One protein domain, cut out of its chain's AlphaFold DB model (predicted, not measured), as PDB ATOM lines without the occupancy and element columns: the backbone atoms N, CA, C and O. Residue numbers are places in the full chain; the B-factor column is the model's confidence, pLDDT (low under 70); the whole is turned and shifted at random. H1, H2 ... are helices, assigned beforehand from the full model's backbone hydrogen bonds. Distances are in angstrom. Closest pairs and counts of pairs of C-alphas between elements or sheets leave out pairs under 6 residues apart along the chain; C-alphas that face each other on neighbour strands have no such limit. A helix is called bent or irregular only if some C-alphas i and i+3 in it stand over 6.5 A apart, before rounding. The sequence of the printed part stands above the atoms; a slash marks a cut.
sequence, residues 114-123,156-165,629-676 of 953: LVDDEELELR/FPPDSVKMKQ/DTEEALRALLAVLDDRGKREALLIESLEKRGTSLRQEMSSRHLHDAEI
ATOM      1  N   LEU A 114     -11.895 -33.793   9.854       82.81
ATOM      2  CA  LEU A 114     -11.822 -33.530  11.296       82.81
ATOM      3  C   LEU A 114     -11.796 -34.824  12.130       82.81
ATOM      4  O   LEU A 114     -12.159 -35.909  11.670       82.81
ATOM      5  N   VAL A 115     -11.355 -34.688  13.382       83.38
ATOM      6  CA  VAL A 115     -11.269 -35.777  14.371       83.38
ATOM      7  C   VAL A 115     -12.670 -36.118  14.899       83.38
ATOM      8  O   VAL A 115     -13.545 -35.253  14.934       83.38
ATOM      9  N   ASP A 116     -12.895 -37.368  15.319       84.19
ATOM     10  CA  ASP A 116     -14.144 -37.721  16.001       84.19
ATOM     11  C   ASP A 116     -14.275 -36.972  17.332       84.19
ATOM     12  O   ASP A 116     -13.334 -36.892  18.120       84.19
ATOM     13  N   ASP A 117     -15.463 -36.443  17.578       85.75
ATOM     14  CA  ASP A 117     -15.809 -35.605  18.717       85.75
ATOM     15  C   ASP A 117     -15.607 -36.336  20.065       85.75
ATOM     16  O   ASP A 117     -15.142 -35.731  21.030       85.75
ATOM     17  N   GLU A 118     -15.869 -37.651  20.129       82.38
ATOM     18  CA  GLU A 118     -15.562 -38.465  21.320       82.38
ATOM     19  C   GLU A 118     -14.054 -38.691  21.487       82.38
ATOM     20  O   GLU A 118     -13.541 -38.699  22.606       82.38
ATOM     21  N   GLU A 119     -13.322 -38.903  20.386       82.06
ATOM     22  CA  GLU A 119     -11.875 -39.127  20.444       82.06
ATOM     23  C   GLU A 119     -11.147 -37.849  20.879       82.06
ATOM     24  O   GLU A 119     -10.189 -37.902  21.650       82.06
ATOM     25  N   LEU A 120     -11.631 -36.693  20.421       83.81
ATOM     26  CA  LEU A 120     -11.142 -35.382  20.821       83.81
ATOM     27  C   LEU A 120     -11.364 -35.143  22.320       83.81
ATOM     28  O   LEU A 120     -10.404 -34.854  23.033       83.81
ATOM     29  N   GLU A 121     -12.586 -35.351  22.818       83.25
ATOM     30  CA  GLU A 121     -12.910 -35.217  24.245       83.25
ATOM     31  C   GLU A 121     -12.072 -36.171  25.118       83.25
ATOM     32  O   GLU A 121     -11.540 -35.763  26.152       83.25
ATOM     33  N   LEU A 122     -11.860 -37.419  24.681       79.12
ATOM     34  CA  LEU A 122     -11.001 -38.378  25.383       79.12
ATOM     35  C   LEU A 122      -9.527 -37.938  25.431       79.12
ATOM     36  O   LEU A 122      -8.875 -38.136  26.460       79.12
ATOM     37  N   ARG A 123      -8.993 -37.320  24.367       80.50
ATOM     38  CA  ARG A 123      -7.633 -36.745  24.369       80.50
ATOM     39  C   ARG A 123      -7.522 -35.570  25.348       80.50
ATOM     40  O   ARG A 123      -6.521 -35.467  26.055       80.50
ATOM     41  N   PHE A 156     -24.608 -34.834  27.387       82.50
ATOM     42  CA  PHE A 156     -24.646 -33.693  26.482       82.50
ATOM     43  C   PHE A 156     -26.038 -33.591  25.827       82.50
ATOM     44  O   PHE A 156     -26.598 -34.637  25.492       82.50
ATOM     45  N   PRO A 157     -26.583 -32.380  25.600       86.31
ATOM     46  CA  PRO A 157     -26.099 -31.084  26.091       86.31
ATOM     47  C   PRO A 157     -26.124 -30.948  27.623       86.31
ATOM     48  O   PRO A 157     -26.889 -31.646  28.290       86.31
ATOM     49  N   PRO A 158     -25.289 -30.064  28.197       85.31
ATOM     50  CA  PRO A 158     -25.309 -29.749  29.622       85.31
ATOM     51  C   PRO A 158     -26.520 -28.880  29.998       85.31
ATOM     52  O   PRO A 158     -27.006 -28.093  29.187       85.31
ATOM     53  N   ASP A 159     -26.930 -28.935  31.271       82.38
ATOM     54  CA  ASP A 159     -28.121 -28.261  31.834       82.38
ATOM     55  C   ASP A 159     -28.164 -26.721  31.657       82.38
ATOM     56  O   ASP A 159     -29.185 -26.078  31.915       82.38
ATOM     57  N   SER A 160     -27.065 -26.097  31.220       82.69
ATOM     58  CA  SER A 160     -27.030 -24.689  30.807       82.69
ATOM     59  C   SER A 160     -27.830 -24.420  29.524       82.69
ATOM     60  O   SER A 160     -28.339 -23.308  29.346       82.69
ATOM     61  N   VAL A 161     -27.985 -25.420  28.650       87.06
ATOM     62  CA  VAL A 161     -28.807 -25.353  27.434       87.06
ATOM     63  C   VAL A 161     -30.263 -25.640  27.805       87.06
ATOM     64  O   VAL A 161     -30.707 -26.783  27.859       87.06
ATOM     65  N   LYS A 162     -31.026 -24.580  28.090       85.44
ATOM     66  CA  LYS A 162     -32.425 -24.684  28.537       85.44
ATOM     67  C   LYS A 162     -33.362 -25.174  27.429       85.44
ATOM     68  O   LYS A 162     -33.887 -24.375  26.653       85.44
ATOM     69  N   MET A 163     -33.603 -26.478  27.411       86.00
ATOM     70  CA  MET A 163     -34.602 -27.141  26.573       86.00
ATOM     71  C   MET A 163     -35.992 -27.127  27.238       86.00
ATOM     72  O   MET A 163     -36.140 -26.796  28.420       86.00
ATOM     73  N   LYS A 164     -37.029 -27.491  26.477       86.88
ATOM     74  CA  LYS A 164     -38.391 -27.746  26.971       86.88
ATOM     75  C   LYS A 164     -38.946 -29.037  26.387       86.88
ATOM     76  O   LYS A 164     -38.737 -29.322  25.210       86.88
ATOM     77  N   GLN A 165     -39.779 -29.731  27.159       83.50
ATOM     78  CA  GLN A 165     -40.611 -30.804  26.623       83.50
ATOM     79  C   GLN A 165     -41.544 -30.261  25.515       83.50
ATOM     80  O   GLN A 165     -42.063 -29.144  25.650       83.50
ATOM     81  N   ASP A 629     -36.599 -23.090  22.032       87.94
ATOM     82  CA  ASP A 629     -37.551 -22.045  21.607       87.94
ATOM     83  C   ASP A 629     -37.218 -20.635  22.161       87.94
ATOM     84  O   ASP A 629     -38.102 -19.776  22.263       87.94
ATOM     85  N   THR A 630     -35.963 -20.408  22.571       86.56
ATOM     86  CA  THR A 630     -35.456 -19.126  23.102       86.56
ATOM     87  C   THR A 630     -34.074 -18.794  22.547       86.56
ATOM     88  O   THR A 630     -33.256 -19.688  22.315       86.56
ATOM     89  N   GLU A 631     -33.790 -17.499  22.377       87.94
ATOM     90  CA  GLU A 631     -32.500 -17.036  21.858       87.94
ATOM     91  C   GLU A 631     -31.351 -17.374  22.828       87.94
ATOM     92  O   GLU A 631     -30.251 -17.722  22.407       87.94
ATOM     93  N   GLU A 632     -31.614 -17.342  24.136       87.38
ATOM     94  CA  GLU A 632     -30.659 -17.668  25.200       87.38
ATOM     95  C   GLU A 632     -30.185 -19.119  25.111       87.38
ATOM     96  O   GLU A 632     -28.986 -19.370  25.214       87.38
ATOM     97  N   ALA A 633     -31.100 -20.065  24.884       88.38
ATOM     98  CA  ALA A 633     -30.760 -21.478  24.758       88.38
ATOM     99  C   ALA A 633     -30.026 -21.784  23.440       88.38
ATOM    100  O   ALA A 633     -29.087 -22.577  23.444       88.38
ATOM    101  N   LEU A 634     -30.369 -21.104  22.337       89.56
ATOM    102  CA  LEU A 634     -29.616 -21.203  21.078       89.56
ATOM    103  C   LEU A 634     -28.189 -20.636  21.215       89.56
ATOM    104  O   LEU A 634     -27.234 -21.264  20.758       89.56
ATOM    105  N   ARG A 635     -28.017 -19.487  21.884       88.69
ATOM    106  CA  ARG A 635     -26.683 -18.942  22.201       88.69
ATOM    107  C   ARG A 635     -25.899 -19.871  23.139       88.69
ATOM    108  O   ARG A 635     -24.700 -20.032  22.944       88.69
ATOM    109  N   ALA A 636     -26.559 -20.498  24.118       90.62
ATOM    110  CA  ALA A 636     -25.927 -21.453  25.030       90.62
ATOM    111  C   ALA A 636     -25.458 -22.729  24.312       90.62
ATOM    112  O   ALA A 636     -24.346 -23.176  24.569       90.62
ATOM    113  N   LEU A 637     -26.254 -23.276  23.384       91.75
ATOM    114  CA  LEU A 637     -25.857 -24.427  22.563       91.75
ATOM    115  C   LEU A 637     -24.618 -24.100  21.710       91.75
ATOM    116  O   LEU A 637     -23.624 -24.817  21.767       91.75
ATOM    117  N   LEU A 638     -24.644 -22.978  20.981       90.06
ATOM    118  CA  LEU A 638     -23.519 -22.535  20.146       90.06
ATOM    119  C   LEU A 638     -22.236 -22.230  20.939       90.06
ATOM    120  O   LEU A 638     -21.151 -22.318  20.380       90.06
ATOM    121  N   ALA A 639     -22.341 -21.890  22.226       89.88
ATOM    122  CA  ALA A 639     -21.196 -21.647  23.109       89.88
ATOM    123  C   ALA A 639     -20.624 -22.921  23.771       89.88
ATOM    124  O   ALA A 639     -19.674 -22.823  24.549       89.88
ATOM    125  N   VAL A 640     -21.220 -24.090  23.516       90.44
ATOM    126  CA  VAL A 640     -20.844 -25.386  24.111       90.44
ATOM    127  C   VAL A 640     -20.363 -26.397  23.057       90.44
ATOM    128  O   VAL A 640     -19.594 -27.300  23.392       90.44
ATOM    129  N   LEU A 641     -20.790 -26.245  21.800       90.06
ATOM    130  CA  LEU A 641     -20.317 -27.041  20.664       90.06
ATOM    131  C   LEU A 641     -18.848 -26.726  20.313       90.06
ATOM    132  O   LEU A 641     -18.392 -25.596  20.476       90.06
ATOM    133  N   ASP A 642     -18.128 -27.726  19.807       86.81
ATOM    134  CA  ASP A 642     -16.703 -27.666  19.462       86.81
ATOM    135  C   ASP A 642     -16.487 -27.684  17.936       86.81
ATOM    136  O   ASP A 642     -16.895 -28.620  17.247       86.81
ATOM    137  N   ASP A 643     -15.821 -26.663  17.388       87.12
ATOM    138  CA  ASP A 643     -15.560 -26.528  15.945       87.12
ATOM    139  C   ASP A 643     -14.436 -27.446  15.428       87.12
ATOM    140  O   ASP A 643     -14.234 -27.579  14.218       87.12
ATOM    141  N   ARG A 644     -13.726 -28.127  16.334       85.31
ATOM    142  CA  ARG A 644     -12.679 -29.110  16.023       85.31
ATOM    143  C   ARG A 644     -13.241 -30.523  15.820       85.31
ATOM    144  O   ARG A 644     -12.545 -31.377  15.263       85.31
ATOM    145  N   GLY A 645     -14.460 -30.778  16.303       85.75
ATOM    146  CA  GLY A 645     -15.151 -32.067  16.231       85.75
ATOM    147  C   GLY A 645     -15.917 -32.255  14.920       85.75
ATOM    148  O   GLY A 645     -16.593 -31.348  14.436       85.75
ATOM    149  N   LYS A 646     -15.817 -33.445  14.317       85.88
ATOM    150  CA  LYS A 646     -16.415 -33.753  13.008       85.88
ATOM    151  C   LYS A 646     -17.946 -33.632  12.972       85.88
ATOM    152  O   LYS A 646     -18.483 -33.205  11.948       85.88
ATOM    153  N   ARG A 647     -18.666 -34.032  14.028       88.56
ATOM    154  CA  ARG A 647     -20.134 -33.901  14.114       88.56
ATOM    155  C   ARG A 647     -20.530 -32.479  14.492       88.56
ATOM    156  O   ARG A 647     -21.388 -31.892  13.830       88.56
ATOM    157  N   GLU A 648     -19.881 -31.920  15.507       89.12
ATOM    158  CA  GLU A 648     -20.253 -30.621  16.065       89.12
ATOM    159  C   GLU A 648     -19.954 -29.463  15.110       89.12
ATOM    160  O   GLU A 648     -20.807 -28.592  14.957       89.12
ATOM    161  N   ALA A 649     -18.861 -29.500  14.342       86.62
ATOM    162  CA  ALA A 649     -18.588 -28.496  13.312       86.62
ATOM    163  C   ALA A 649     -19.642 -28.477  12.179       86.62
ATOM    164  O   ALA A 649     -20.027 -27.405  11.707       86.62
ATOM    165  N   LEU A 650     -20.175 -29.643  11.778       85.62
ATOM    166  CA  LEU A 650     -21.291 -29.732  10.819       85.62
ATOM    167  C   LEU A 650     -22.585 -29.128  11.393       85.62
ATOM    168  O   LEU A 650     -23.330 -28.457  10.674       85.62
ATOM    169  N   LEU A 651     -22.844 -29.349  12.686       88.44
ATOM    170  CA  LEU A 651     -23.985 -28.767  13.391       88.44
ATOM    171  C   LEU A 651     -23.837 -27.243  13.547       88.44
ATOM    172  O   LEU A 651     -24.798 -26.516  13.286       88.44
ATOM    173  N   ILE A 652     -22.640 -26.755  13.898       88.62
ATOM    174  CA  ILE A 652     -22.308 -25.325  13.979       88.62
ATOM    175  C   ILE A 652     -22.562 -24.652  12.627       88.62
ATOM    176  O   ILE A 652     -23.350 -23.711  12.585       88.62
ATOM    177  N   GLU A 653     -22.010 -25.150  11.512       86.62
ATOM    178  CA  GLU A 653     -22.217 -24.523  10.193       86.62
ATOM    179  C   GLU A 653     -23.711 -24.451   9.812       86.62
ATOM    180  O   GLU A 653     -24.197 -23.420   9.333       86.62
ATOM    181  N   SER A 654     -24.477 -25.513  10.088       87.12
ATOM    182  CA  SER A 654     -25.930 -25.538   9.873       87.12
ATOM    183  C   SER A 654     -26.710 -24.543  10.738       87.12
ATOM    184  O   SER A 654     -27.714 -23.991  10.263       87.12
ATOM    185  N   LEU A 655     -26.291 -24.337  11.989       88.31
ATOM    186  CA  LEU A 655     -26.919 -23.411  12.935       88.31
ATOM    187  C   LEU A 655     -26.519 -21.958  12.660       88.31
ATOM    188  O   LEU A 655     -27.386 -21.088  12.666       88.31
ATOM    189  N   GLU A 656     -25.248 -21.680  12.372       87.62
ATOM    190  CA  GLU A 656     -24.761 -20.338  12.038       87.62
ATOM    191  C   GLU A 656     -25.419 -19.806  10.767       87.62
ATOM    192  O   GLU A 656     -25.968 -18.701  10.786       87.62
ATOM    193  N   LYS A 657     -25.459 -20.619   9.697       85.50
ATOM    194  CA  LYS A 657     -26.080 -20.260   8.411       85.50
ATOM    195  C   LYS A 657     -27.543 -19.815   8.561       85.50
ATOM    196  O   LYS A 657     -28.008 -18.967   7.805       85.50
ATOM    197  N   ARG A 658     -28.270 -20.389   9.526       84.56
ATOM    198  CA  ARG A 658     -29.694 -20.110   9.805       84.56
ATOM    199  C   ARG A 658     -29.904 -19.185  11.009       84.56
ATOM    200  O   ARG A 658     -31.029 -18.789  11.310       84.56
ATOM    201  N   GLY A 659     -28.829 -18.840  11.715       80.44
ATOM    202  CA  GLY A 659     -28.886 -18.269  13.055       80.44
ATOM    203  C   GLY A 659     -29.466 -16.861  13.104       80.44
ATOM    204  O   GLY A 659     -30.084 -16.505  14.099       80.44
ATOM    205  N   THR A 660     -29.311 -16.051  12.056       81.75
ATOM    206  CA  THR A 660     -29.914 -14.708  11.988       81.75
ATOM    207  C   THR A 660     -31.436 -14.776  12.039       81.75
ATOM    208  O   THR A 660     -32.043 -14.170  12.922       81.75
ATOM    209  N   SER A 661     -32.038 -15.562  11.149       83.69
ATOM    210  CA  SER A 661     -33.490 -15.652  10.996       83.69
ATOM    211  C   SER A 661     -34.122 -16.436  12.158       83.69
ATOM    212  O   SER A 661     -35.144 -16.008  12.689       83.69
ATOM    213  N   LEU A 662     -33.457 -17.494  12.660       84.06
ATOM    214  CA  LEU A 662     -33.868 -18.196  13.889       84.06
ATOM    215  C   LEU A 662     -33.901 -17.261  15.109       84.06
ATOM    216  O   LEU A 662     -34.888 -17.239  15.840       84.06
ATOM    217  N   ARG A 663     -32.841 -16.467  15.337       85.12
ATOM    218  CA  ARG A 663     -32.781 -15.536  16.481       85.12
ATOM    219  C   ARG A 663     -33.844 -14.441  16.376       85.12
ATOM    220  O   ARG A 663     -34.472 -14.115  17.379       85.12
ATOM    221  N   GLN A 664     -34.094 -13.919  15.175       83.31
ATOM    222  CA  GLN A 664     -35.149 -12.930  14.935       83.31
ATOM    223  C   GLN A 664     -36.543 -13.471  15.307       83.31
ATOM    224  O   GLN A 664     -37.282 -12.804  16.034       83.31
ATOM    225  N   GLU A 665     -36.884 -14.689  14.875       81.56
ATOM    226  CA  GLU A 665     -38.206 -15.284  15.120       81.56
ATOM    227  C   GLU A 665     -38.377 -15.918  16.511       81.56
ATOM    228  O   GLU A 665     -39.499 -16.052  17.005       81.56
ATOM    229  N   MET A 666     -37.285 -16.257  17.200       83.00
ATOM    230  CA  MET A 666     -37.323 -16.549  18.639       83.00
ATOM    231  C   MET A 666     -37.622 -15.281  19.457       83.00
ATOM    232  O   MET A 666     -38.398 -15.337  20.415       83.00
ATOM    233  N   SER A 667     -37.066 -14.133  19.057       78.81
ATOM    234  CA  SER A 667     -37.199 -12.858  19.777       78.81
ATOM    235  C   SER A 667     -38.532 -12.133  19.538       78.81
ATOM    236  O   SER A 667     -39.032 -11.463  20.448       78.81
ATOM    237  N   SER A 668     -39.169 -12.308  18.371       68.38
ATOM    238  CA  SER A 668     -40.471 -11.693  18.029       68.38
ATOM    239  C   SER A 668     -41.607 -12.062  19.005       68.38
ATOM    240  O   SER A 668     -42.537 -11.280  19.232       68.38
ATOM    241  N   ARG A 669     -41.482 -13.219  19.673       59.62
ATOM    242  CA  ARG A 669     -42.400 -13.769  20.687       59.62
ATOM    243  C   ARG A 669     -42.842 -12.770  21.761       59.62
ATOM    244  O   ARG A 669     -43.999 -12.810  22.181       59.62
ATOM    245  N   HIS A 670     -41.947 -11.888  22.212       51.28
ATOM    246  CA  HIS A 670     -42.210 -10.994  23.345       51.28
ATOM    247  C   HIS A 670     -43.281  -9.922  23.083       51.28
ATOM    248  O   HIS A 670     -43.815  -9.369  24.043       51.28
ATOM    249  N   LEU A 671     -43.625  -9.642  21.820       40.53
ATOM    250  CA  LEU A 671     -44.638  -8.639  21.469       40.53
ATOM    251  C   LEU A 671     -46.052  -9.244  21.379       40.53
ATOM    252  O   LEU A 671     -46.986  -8.732  21.996       40.53
ATOM    253  N   HIS A 672     -46.221 -10.369  20.679       41.25
ATOM    254  CA  HIS A 672     -47.556 -10.932  20.426       41.25
ATOM    255  C   HIS A 672     -48.213 -11.599  21.649       41.25
ATOM    256  O   HIS A 672     -49.439 -11.575  21.774       41.25
ATOM    257  N   ASP A 673     -47.436 -12.146  22.592       38.69
ATOM    258  CA  ASP A 673     -47.990 -12.711  23.839       38.69
ATOM    259  C   ASP A 673     -48.549 -11.608  24.777       38.69
ATOM    260  O   ASP A 673     -49.383 -11.875  25.645       38.69
ATOM    261  N   ALA A 674     -48.161 -10.341  24.564       32.00
ATOM    262  CA  ALA A 674     -48.736  -9.182  25.249       32.00
ATOM    263  C   ALA A 674     -50.045  -8.696  24.592       32.00
ATOM    264  O   ALA A 674     -51.025  -8.443  25.298       32.00
ATOM    265  N   GLU A 675     -50.116  -8.626  23.256       29.03
ATOM    266  CA  GLU A 675     -51.344  -8.231  22.533       29.03
ATOM    267  C   GLU A 675     -52.540  -9.141  22.866       29.03
ATOM    268  O   GLU A 675     -53.655  -8.666  23.072       29.03
ATOM    269  N   ILE A 676     -52.309 -10.451  23.018       38.81
ATOM    270  CA  ILE A 676     -53.351 -11.450  23.343       38.81
ATOM    271  C   ILE A 676     -53.928 -11.270  24.772       38.81
ATOM    272  O   ILE A 676     -54.950 -11.886  25.122       38.81
TER     273      ILE A 676
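AT A GLANCE: This is residues 114 to 123, 156 to 165 and 629 to 676 of the 953 residues of the protein "homeobox-DDT domain protein RLT3-like isoform X2" of Gossypium hirsutum (UniProt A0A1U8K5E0). A long helix, H3, bends sharply into two arms and makes one side of a loose rod, with the short helix H2 across the inner side of its bend. H1 sits at the first end of H3, and residues 670 to 676, most of H4 among them, stick out at the other end of the rod. A separate piece with no named element, residues 156 to 165, passes H2 on the side away from H3. The printed part has 68 residues with four named helices, in the order H1, H2, H3, H4, and no named strand: all helix. It is loose, with a radius of gyration of the C-alphas of 14.9 A, and spans 52 by 25 by 16 A.

IN THESE COORDINATES: H3, residues 646 to 667, was assigned as one helix by its hydrogen bonds but is bent: C-alphas 657 and 660 are 7.6 A apart. Its arm H3a, residues 646 to 657, begins at C-alpha (-16.415, -33.753, 13.008) and is 17.2 A long; H3b, residues 660 to 667, is 10.8 A long. H2 is residues 631 to 638, H1 residues 117 to 123, and H4 residues 669 to 675, ending at C-alpha (-51.344, -8.231, 22.533).

HOW THE PARTS SIT: The lines of H3a and H3b are about perpendicular, at 75 degrees. H2 touches H3b, closest at the C-alphas of Glu 631 and Arg 663, 5.6 A, at a steep tilt of 42 degrees, opposite ways. H2 and H3a are close but not clearly touching, with the closest C-alphas, Leu 638 and Ile 652, 6.9 A apart. H1 only just touches H3a, with 3 pairs of C-alphas within 8 A, by residues 646 to 648 of H3a alone; the closest C-alphas are Asp 117 and Lys 646, 6.0 A. H3b and H4 meet only through their link. Every O i to N i+4 pair is within hydrogen-bond range in H1, H2 and H3b, against 7 of 8 in H3a and 1 of 3 in H4, where 2 of 4 O i to N i+3 pairs are.

THE WHOLE: The C-alphas farthest apart, Arg 123 and Ile 676, are 52.3 A apart. Across the cuts, C-alphas 123 and 156 are 17.4 A apart, and C-alphas 165 and 629 are 10.5 A apart. Confidence is low, pLDDT under 70, at residues 668 to 676.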